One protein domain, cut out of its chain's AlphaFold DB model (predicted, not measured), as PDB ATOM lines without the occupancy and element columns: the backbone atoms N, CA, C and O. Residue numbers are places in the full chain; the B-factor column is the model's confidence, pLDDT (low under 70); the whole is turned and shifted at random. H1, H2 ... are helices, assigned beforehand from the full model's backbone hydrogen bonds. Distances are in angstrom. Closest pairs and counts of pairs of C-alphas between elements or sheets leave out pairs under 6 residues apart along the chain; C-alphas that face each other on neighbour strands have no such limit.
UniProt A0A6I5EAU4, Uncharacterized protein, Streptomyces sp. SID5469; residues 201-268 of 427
ATOM      1  N   SER A 201      33.977  48.793  48.425       77.81
ATOM      2  CA  SER A 201      34.648  48.020  49.487       77.81
ATOM      3  C   SER A 201      36.071  48.529  49.707       77.81
ATOM      4  O   SER A 201      36.696  48.964  48.746       77.81
ATOM      5  N   GLU A 202      36.625  48.390  50.915       82.94
ATOM      6  CA  GLU A 202      38.026  48.752  51.211       82.94
ATOM      7  C   GLU A 202      39.000  48.129  50.193       82.94
ATOM      8  O   GLU A 202      39.810  48.823  49.577       82.94
ATOM      9  N   ARG A 203      38.820  46.836  49.894       83.25
ATOM     10  CA  ARG A 203      39.566  46.132  48.840       83.25
ATOM     11  C   ARG A 203      39.390  46.782  47.462       83.25
ATOM     12  O   ARG A 203      40.367  46.959  46.743       83.25
ATOM     13  N   GLY A 204      38.162  47.123  47.080       84.44
ATOM     14  CA  GLY A 204      37.870  47.764  45.797       84.44
ATOM     15  C   GLY A 204      38.458  49.170  45.684       84.44
ATOM     16  O   GLY A 204      38.981  49.520  44.628       84.44
ATOM     17  N   THR A 205      38.452  49.940  46.773       87.38
ATOM     18  CA  THR A 205      39.074  51.270  46.827       87.38
ATOM     19  C   THR A 205      40.591  51.192  46.684       87.38
ATOM     20  O   THR A 205      41.156  51.956  45.907       87.38
ATOM     21  N   ALA A 206      41.241  50.223  47.336       88.12
ATOM     22  CA  ALA A 206      42.679  50.000  47.206       88.12
ATOM     23  C   ALA A 206      43.069  49.593  45.774       88.12
ATOM     24  O   ALA A 206      44.000  50.155  45.203       88.12
ATOM     25  N   ILE A 207      42.309  48.679  45.156       88.88
ATOM     26  CA  ILE A 207      42.535  48.256  43.762       88.88
ATOM     27  C   ILE A 207      42.324  49.427  42.793       88.88
ATOM     28  O   ILE A 207      43.112  49.611  41.867       88.88
ATOM     29  N   ALA A 208      41.281  50.233  42.999       88.94
ATOM     30  CA  ALA A 208      41.009  51.401  42.169       88.94
ATOM     31  C   ALA A 208      42.106  52.470  42.294       88.94
ATOM     32  O   ALA A 208      42.490  53.048  41.279       88.94
ATOM     33  N   ALA A 209      42.620  52.710  43.504       90.94
ATOM     34  CA  ALA A 209      43.712  53.649  43.748       90.94
ATOM     35  C   ALA A 209      45.019  53.187  43.087       90.94
ATOM     36  O   ALA A 209      45.642  53.967  42.368       90.94
ATOM     37  N   ALA A 210      45.385  51.909  43.246       88.88
ATOM     38  CA  ALA A 210      46.556  51.329  42.588       88.88
ATOM     39  C   ALA A 210      46.439  51.403  41.055       88.88
ATOM     40  O   ALA A 210      47.369  51.824  40.377       88.88
ATOM     41  N   ALA A 211      45.262  51.092  40.500       91.25
ATOM     42  CA  ALA A 211      45.026  51.204  39.064       91.25
ATOM     43  C   ALA A 211      45.197  52.642  38.549       91.25
ATOM     44  O   ALA A 211      45.763  52.838  37.481       91.25
ATOM     45  N   GLN A 212      44.728  53.646  39.299       92.19
ATOM     46  CA  GLN A 212      44.887  55.054  38.919       92.19
ATOM     47  C   GLN A 212      46.345  55.507  38.949       92.19
ATOM     48  O   GLN A 212      46.745  56.244  38.050       92.19
ATOM     49  N   ALA A 213      47.123  55.064  39.942       91.50
ATOM     50  CA  ALA A 213      48.555  55.352  40.017       91.50
ATOM     51  C   ALA A 213      49.301  54.837  38.773       91.50
ATOM     52  O   ALA A 213      50.151  55.538  38.234       91.50
ATOM     53  N   GLU A 214      48.886  53.679  38.259       89.44
ATOM     54  CA  GLU A 214      49.414  53.056  37.036       89.44
ATOM     55  C   GLU A 214      48.762  53.580  35.735       89.44
ATOM     56  O   GLU A 214      49.009  53.065  34.644       89.44
ATOM     57  N   GLY A 215      47.864  54.572  35.811       91.62
ATOM     58  CA  GLY A 215      47.149  55.108  34.642       91.62
ATOM     59  C   GLY A 215      46.129  54.143  34.012       91.62
ATOM     60  O   GLY A 215      45.636  54.370  32.902       91.62
ATOM     61  N   ILE A 216      45.773  53.066  34.710       91.44
ATOM     62  CA  ILE A 216      44.809  52.053  34.281       91.44
ATOM     63  C   ILE A 216      43.398  52.465  34.717       91.44
ATOM     64  O   ILE A 216      43.160  52.998  35.800       91.44
ATOM     65  N   ARG A 217      42.402  52.172  33.874       91.75
ATOM     66  CA  ARG A 217      40.992  52.394  34.230       91.75
ATOM     67  C   ARG A 217      40.603  51.525  35.443       91.75
ATOM     68  O   ARG A 217      40.654  50.299  35.311       91.75
ATOM     69  N   PRO A 218      40.104  52.104  36.556       87.88
ATOM     70  CA  PRO A 218      39.736  51.355  37.766       87.88
ATOM     71  C   PRO A 218      38.773  50.195  37.525       87.88
ATOM     72  O   PRO A 218      38.900  49.138  38.133       87.88
ATOM     73  N   THR A 219      37.831  50.368  36.595       86.06
ATOM     74  CA  THR A 219      36.850  49.332  36.253       86.06
ATOM     75  C   THR A 219      37.514  48.067  35.718       86.06
ATOM     76  O   THR A 219      37.118  46.974  36.099       86.06
ATOM     77  N   LYS A 220      38.567  48.199  34.900       87.69
ATOM     78  CA  LYS A 220      39.295  47.046  34.352       87.69
ATOM     79  C   LYS A 220      40.070  46.299  35.434       87.69
ATOM     80  O   LYS A 220      40.070  45.075  35.445       87.69
ATOM     81  N   ALA A 221      40.704  47.021  36.357       87.94
ATOM     82  CA  ALA A 221      41.431  46.400  37.462       87.94
ATOM     83  C   ALA A 221      40.489  45.630  38.403       87.94
ATOM     84  O   ALA A 221      40.801  44.514  38.818       87.94
ATOM     85  N   LEU A 222      39.304  46.185  38.677       87.12
ATOM     86  CA  LEU A 222      38.266  45.499  39.449       87.12
ATOM     87  C   LEU A 222      37.747  44.248  38.723       87.12
ATOM     88  O   LEU A 222      37.653  43.194  39.343       87.12
ATOM     89  N   GLU A 223      37.495  44.320  37.414       86.31
ATOM     90  CA  GLU A 223      37.073  43.161  36.610       86.31
ATOM     91  C   GLU A 223      38.104  42.021  36.627       86.31
ATOM     92  O   GLU A 223      37.733  40.850  36.748       86.31
ATOM     93  N   VAL A 224      39.398  42.344  36.540       88.38
ATOM     94  CA  VAL A 224      40.483  41.353  36.645       88.38
ATOM     95  C   VAL A 224      40.530  40.754  38.053       88.38
ATOM     96  O   VAL A 224      40.614  39.534  38.203       88.38
ATOM     97  N   ALA A 225      40.406  41.584  39.092       86.69
ATOM     98  CA  ALA A 225      40.422  41.135  40.483       86.69
ATOM     99  C   ALA A 225      39.215  40.256  40.863       86.69
ATOM    100  O   ALA A 225      39.326  39.411  41.757       86.69
ATOM    101  N   GLU A 226      38.074  40.439  40.196       84.62
ATOM    102  CA  GLU A 226      36.872  39.614  40.361       84.62
ATOM    103  C   GLU A 226      37.003  38.227  39.708       84.62
ATOM    104  O   GLU A 226      36.287  37.302  40.097       84.62
ATOM    105  N   ASN A 227      37.929  38.051  38.756       87.12
ATOM    106  CA  ASN A 227      38.086  36.821  37.974       87.12
ATOM    107  C   ASN A 227      39.511  36.231  38.087       87.12
ATOM    108  O   ASN A 227      40.247  36.179  37.097       87.12
ATOM    109  N   PRO A 228      39.912  35.708  39.265       88.44
ATOM    110  CA  PRO A 228      41.269  35.200  39.485       88.44
ATOM    111  C   PRO A 228      41.625  33.994  38.600       88.44
ATOM    112  O   PRO A 228      42.786  33.791  38.255       88.44
ATOM    113  N   THR A 229      40.637  33.197  38.189       89.12
ATOM    114  CA  THR A 229      40.846  32.078  37.258       89.12
ATOM    115  C   THR A 229      41.208  32.555  35.853       89.12
ATOM    116  O   THR A 229      42.061  31.944  35.211       89.12
ATOM    117  N   ALA A 230      40.613  33.660  35.392       88.75
ATOM    118  CA  ALA A 230      40.953  34.277  34.114       88.75
ATOM    119  C   ALA A 230      42.366  34.876  34.154       88.75
ATOM    120  O   ALA A 230      43.139  34.667  33.221       88.75
ATOM    121  N   LEU A 231      42.737  35.529  35.263       91.25
ATOM    122  CA  LEU A 231      44.099  36.024  35.477       91.25
ATOM    123  C   LEU A 231      45.126  34.883  35.450       91.25
ATOM    124  O   LEU A 231      46.134  34.979  34.757       91.25
ATOM    125  N   ARG A 232      44.851  33.771  36.144       92.12
ATOM    126  CA  ARG A 232      45.718  32.585  36.106       92.12
ATOM    127  C   ARG A 232      45.869  32.040  34.685       92.12
ATOM    128  O   ARG A 232      46.976  31.692  34.294       92.12
ATOM    129  N   ALA A 233      44.780  31.955  33.923       94.69
ATOM    130  CA  ALA A 233      44.837  31.498  32.539       94.69
ATOM    131  C   ALA A 233      45.695  32.429  31.665       94.69
ATOM    132  O   ALA A 233      46.487  31.935  30.870       94.69
ATOM    133  N   ALA A 234      45.592  33.749  31.856       93.56
ATOM    134  CA  ALA A 234      46.422  34.725  31.153       93.56
ATOM    135  C   ALA A 234      47.914  34.574  31.499       93.56
ATOM    136  O   ALA A 234      48.733  34.490  30.594       93.56
ATOM    137  N   ILE A 235      48.253  34.440  32.788       95.50
ATOM    138  CA  ILE A 235      49.634  34.209  33.253       95.50
ATOM    139  C   ILE A 235      50.222  32.927  32.648       95.50
ATOM    140  O   ILE A 235      51.391  32.896  32.291       95.50
ATOM    141  N   LEU A 236      49.431  31.858  32.542       94.88
ATOM    142  CA  LEU A 236      49.908  30.591  31.978       94.88
ATOM    143  C   LEU A 236      50.049  30.624  30.450       94.88
ATOM    144  O   LEU A 236      50.843  29.863  29.906       94.88
ATOM    145  N   ALA A 237      49.251  31.441  29.763       95.62
ATOM    146  CA  ALA A 237      49.196  31.471  28.304       95.62
ATOM    147  C   ALA A 237      50.149  32.498  27.672       95.62
ATOM    148  O   ALA A 237      50.559  32.299  26.531       95.62
ATOM    149  N   ASP A 238      50.478  33.581  28.380       96.31
ATOM    150  CA  ASP A 238      51.299  34.676  27.862       96.31
ATOM    151  C   ASP A 238      52.552  34.925  28.730       96.31
ATOM    152  O   ASP A 238      52.425  35.361  29.881       96.31
ATOM    153  N   PRO A 239      53.768  34.715  28.185       93.19
ATOM    154  CA  PRO A 239      55.020  34.953  28.903       93.19
ATOM    155  C   PRO A 239      55.184  36.391  29.402       93.19
ATOM    156  O   PRO A 239      55.676  36.597  30.511       93.19
ATOM    157  N   SER A 240      54.732  37.388  28.630       92.56
ATOM    158  CA  SER A 240      54.889  38.798  29.015       92.56
ATOM    159  C   SER A 240      54.048  39.143  30.251       92.56
ATOM    160  O   SER A 240      54.527  39.772  31.198       92.56
ATOM    161  N   THR A 241      52.821  38.619  30.308       93.62
ATOM    162  CA  THR A 241      51.944  38.701  31.481       93.62
ATOM    163  C   THR A 241      52.543  37.965  32.680       93.62
ATOM    164  O   THR A 241      52.458  38.459  33.806       93.62
ATOM    165  N   ALA A 242      53.174  36.807  32.470       94.06
ATOM    166  CA  ALA A 242      53.849  36.077  33.541       94.06
ATOM    167  C   ALA A 242      55.026  36.868  34.134       94.06
ATOM    168  O   ALA A 242      55.157  36.934  35.357       94.06
ATOM    169  N   GLN A 243      55.844  37.500  33.291       91.56
ATOM    170  CA  GLN A 243      56.964  38.336  33.727       91.56
ATOM    171  C   GLN A 243      56.477  39.562  34.511       91.56
ATOM    172  O   GLN A 243      56.979  39.826  35.603       91.56
ATOM    173  N   ALA A 244      55.437  40.248  34.026       92.88
ATOM    174  CA  ALA A 244      54.826  41.372  34.737       92.88
ATOM    175  C   ALA A 244      54.251  40.956  36.104       92.88
ATOM    176  O   ALA A 244      54.437  41.652  37.102       92.88
ATOM    177  N   ALA A 245      53.598  39.789  36.181       94.00
ATOM    178  CA  ALA A 245      53.094  39.251  37.442       94.00
ATOM    179  C   ALA A 245      54.227  38.909  38.426       94.00
ATOM    180  O   ALA A 245      54.094  39.174  39.621       94.00
ATOM    181  N   ARG A 246      55.349  38.356  37.942       92.06
ATOM    182  CA  ARG A 246      56.545  38.098  38.764       92.06
ATOM    183  C   ARG A 246      57.143  39.394  39.308       92.06
ATOM    184  O   ARG A 246      57.384  39.467  40.508       92.06
ATOM    185  N   ALA A 247      57.324  40.412  38.465       91.94
ATOM    186  CA  ALA A 247      57.847  41.713  38.885       91.94
ATOM    187  C   ALA A 247      56.973  42.347  39.982       91.94
ATOM    188  O   ALA A 247      57.477  42.698  41.047       91.94
ATOM    189  N   ALA A 248      55.649  42.360  39.789       91.69
ATOM    190  CA  ALA A 248      54.712  42.875  40.788       91.69
ATOM    191  C   ALA A 248      54.763  42.100  42.123       91.69
ATOM    192  O   ALA A 248      54.623  42.691  43.195       91.69
ATOM    193  N   LEU A 249      54.972  40.777  42.085       93.38
ATOM    194  CA  LEU A 249      55.164  39.972  43.296       93.38
ATOM    195  C   LEU A 249      56.488  40.296  44.000       93.38
ATOM    196  O   LEU A 249      56.497  40.371  45.226       93.38
ATOM    197  N   LEU A 250      57.577  40.507  43.255       92.94
ATOM    198  CA  LEU A 250      58.878  40.896  43.812       92.94
ATOM    199  C   LEU A 250      58.833  42.272  44.478       92.94
ATOM    200  O   LEU A 250      59.399  42.439  45.556       92.94
ATOM    201  N   ASP A 251      58.129  43.238  43.892       91.56
ATOM    202  CA  ASP A 251      57.964  44.553  44.514       91.56
ATOM    203  C   ASP A 251      57.140  44.464  45.795       91.56
ATOM    204  O   ASP A 251      57.552  44.976  46.836       91.56
ATOM    205  N   ARG A 252      56.049  43.694  45.776       91.12
ATOM    206  CA  ARG A 252      55.262  43.453  46.988       91.12
ATOM    207  C   ARG A 252      56.059  42.718  48.070       91.12
ATOM    208  O   ARG A 252      55.896  43.019  49.249       91.12
ATOM    209  N   LEU A 253      56.921  41.770  47.699       94.00
ATOM    210  CA  LEU A 253      57.786  41.061  48.645       94.00
ATOM    211  C   LEU A 253      58.721  42.010  49.397       94.00
ATOM    212  O   LEU A 253      58.997  41.748  50.562       94.00
ATOM    213  N   LYS A 254      59.185  43.110  48.789       92.00
ATOM    214  CA  LYS A 254      60.028  44.107  49.478       92.00
ATOM    215  C   LYS A 254      59.278  44.813  50.613       92.00
ATOM    216  O   LYS A 254      59.892  45.170  51.614       92.00
ATOM    217  N   GLU A 255      57.967  44.994  50.465       91.44
ATOM    218  CA  GLU A 255      57.125  45.763  51.389       91.44
ATOM    219  C   GLU A 255      56.368  44.888  52.409       91.44
ATOM    220  O   GLU A 255      55.995  45.371  53.478       91.44
ATOM    221  N   ASP A 256      56.146  43.602  52.106       93.38
ATOM    222  CA  ASP A 256      55.294  42.688  52.882       93.38
ATOM    223  C   ASP A 256      56.098  41.513  53.496       93.38
ATOM    224  O   ASP A 256      56.299  40.479  52.846       93.38
ATOM    225  N   PRO A 257      56.539  41.603  54.771       92.81
ATOM    226  CA  PRO A 257      57.312  40.539  55.424       92.81
ATOM    227  C   PRO A 257      56.501  39.255  55.676       92.81
ATOM    228  O   PRO A 257      57.069  38.163  55.806       92.81
ATOM    229  N   ALA A 258      55.166  39.345  55.733       93.50
ATOM    230  CA  ALA A 258      54.323  38.160  55.866       93.50
ATOM    231  C   ALA A 258      54.365  37.328  54.575       93.50
ATOM    232  O   ALA A 258      54.531  36.106  54.644       93.50
ATOM    233  N   LEU A 259      54.311  37.998  53.418       92.56
ATOM    234  CA  LEU A 259      54.457  37.366  52.107       92.56
ATOM    235  C   LEU A 259      55.844  36.730  51.928       92.56
ATOM    236  O   LEU A 259      55.934  35.612  51.422       92.56
ATOM    237  N   GLN A 260      56.914  37.381  52.400       92.69
ATOM    238  CA  GLN A 260      58.266  36.796  52.385       92.69
ATOM    239  C   GLN A 260      58.309  35.462  53.139       92.69
ATOM    240  O   GLN A 260      58.841  34.467  52.646       92.69
ATOM    241  N   THR A 261      57.705  35.427  54.329       94.19
ATOM    242  CA  THR A 261      57.687  34.224  55.171       94.19
ATOM    243  C   THR A 261      56.843  33.108  54.548       94.19
ATOM    244  O   THR A 261      57.166  31.926  54.693       94.19
ATOM    245  N   GLU A 262      55.745  33.453  53.873       93.19
ATOM    246  CA  GLU A 262      54.915  32.494  53.138       93.19
ATOM    247  C   GLU A 262      55.675  31.887  51.957       93.19
ATOM    248  O   GLU A 262      55.783  30.663  51.882       93.19
ATOM    249  N   LEU A 263      56.306  32.721  51.126       93.31
ATOM    250  CA  LEU A 263      57.108  32.264  49.993       93.31
ATOM    251  C   LEU A 263      58.278  31.380  50.442       93.31
ATOM    252  O   LEU A 263      58.508  30.321  49.861       93.31
ATOM    253  N   ALA A 264      58.985  31.762  51.508       91.81
ATOM    254  CA  ALA A 264      60.061  30.949  52.069       91.81
ATOM    255  C   ALA A 264      59.562  29.563  52.518       91.81
ATOM    256  O   ALA A 264      60.227  28.552  52.287       91.81
ATOM    257  N   ARG A 265      58.364  29.492  53.115       93.44
ATOM    258  CA  ARG A 265      57.720  28.218  53.476       93.44
ATOM    259  C   ARG A 265      57.355  27.385  52.251       93.44
ATOM    260  O   ARG A 265      57.538  26.170  52.291       93.44
ATOM    261  N   ASP A 266      56.855  28.004  51.191       92.75
ATOM    262  CA  ASP A 266      56.471  27.299  49.965       92.75
ATOM    263  C   ASP A 266      57.688  26.756  49.205       92.75
ATOM    264  O   ASP A 266      57.667  25.609  48.745       92.75
ATOM    265  N   ILE A 267      58.788  27.517  49.171       92.88
ATOM    266  CA  ILE A 267      60.089  27.055  48.667       92.88
ATOM    267  C   ILE A 267      60.587  25.878  49.509       92.88
ATOM    268  O   ILE A 267      60.957  24.844  48.962       92.88
ATOM    269  N   ALA A 268      60.549  25.991  50.840       91.38
ATOM    270  CA  ALA A 268      61.024  24.936  51.734       91.38
ATOM    271  C   ALA A 268      60.210  23.633  51.636       91.38
ATOM    272  O   ALA A 268      60.754  22.559  51.881       91.38
TER     273      ALA A 268
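AT A GLANCE: This is residues 201 to 268 of the 427 residues of an uncharacterized protein of Streptomyces sp. SID5469 (UniProt A0A6I5EAU4). Five helices form an open, angled chain: the longest, H4, makes a corner with H3 at one end and H5 at the other, while H1 and H2 pack together beyond H3. The 68 printed residues, all helix by class, hold H1 to H5 in chain order and no named strand. The whole is only just loose, close to compact, with a radius of gyration of the C-alphas of 13.4 A and spans of 38 by 29 by 19 A.

HOW THE PARTS SIT: H4, residues 239 to 255, touches H3, residues 228 to 237, only at the corner, with residues 241 to 245 alone; the closest C-alphas, of Ile 235 and Ala 242, are 4.6 A apart. H4 only just touches H5, residues 257 to 268, and only at the corner, with 3 pairs of C-alphas within 8 A, the closest Leu 253 and Gln 260, 5.7 A. H1, residues 202 to 213, touches H2, residues 218 to 226, at a steep tilt of 50 degrees, the closest C-alphas, of Ala 208 and Pro 218, 4.6 A apart. Every O i to N i+4 pair is within hydrogen-bond range in H1, H2, H3 and H5, and 12 of 13 in H4.

IN THESE COORDINATES: H4 measures 25.0 A from C-alpha 239 at (55.020, 34.953, 28.903) to C-alpha 255 at (57.125, 45.763, 51.389).

THE WHOLE: The printed part has no cut, and no printed residue is under 70 in pLDDT.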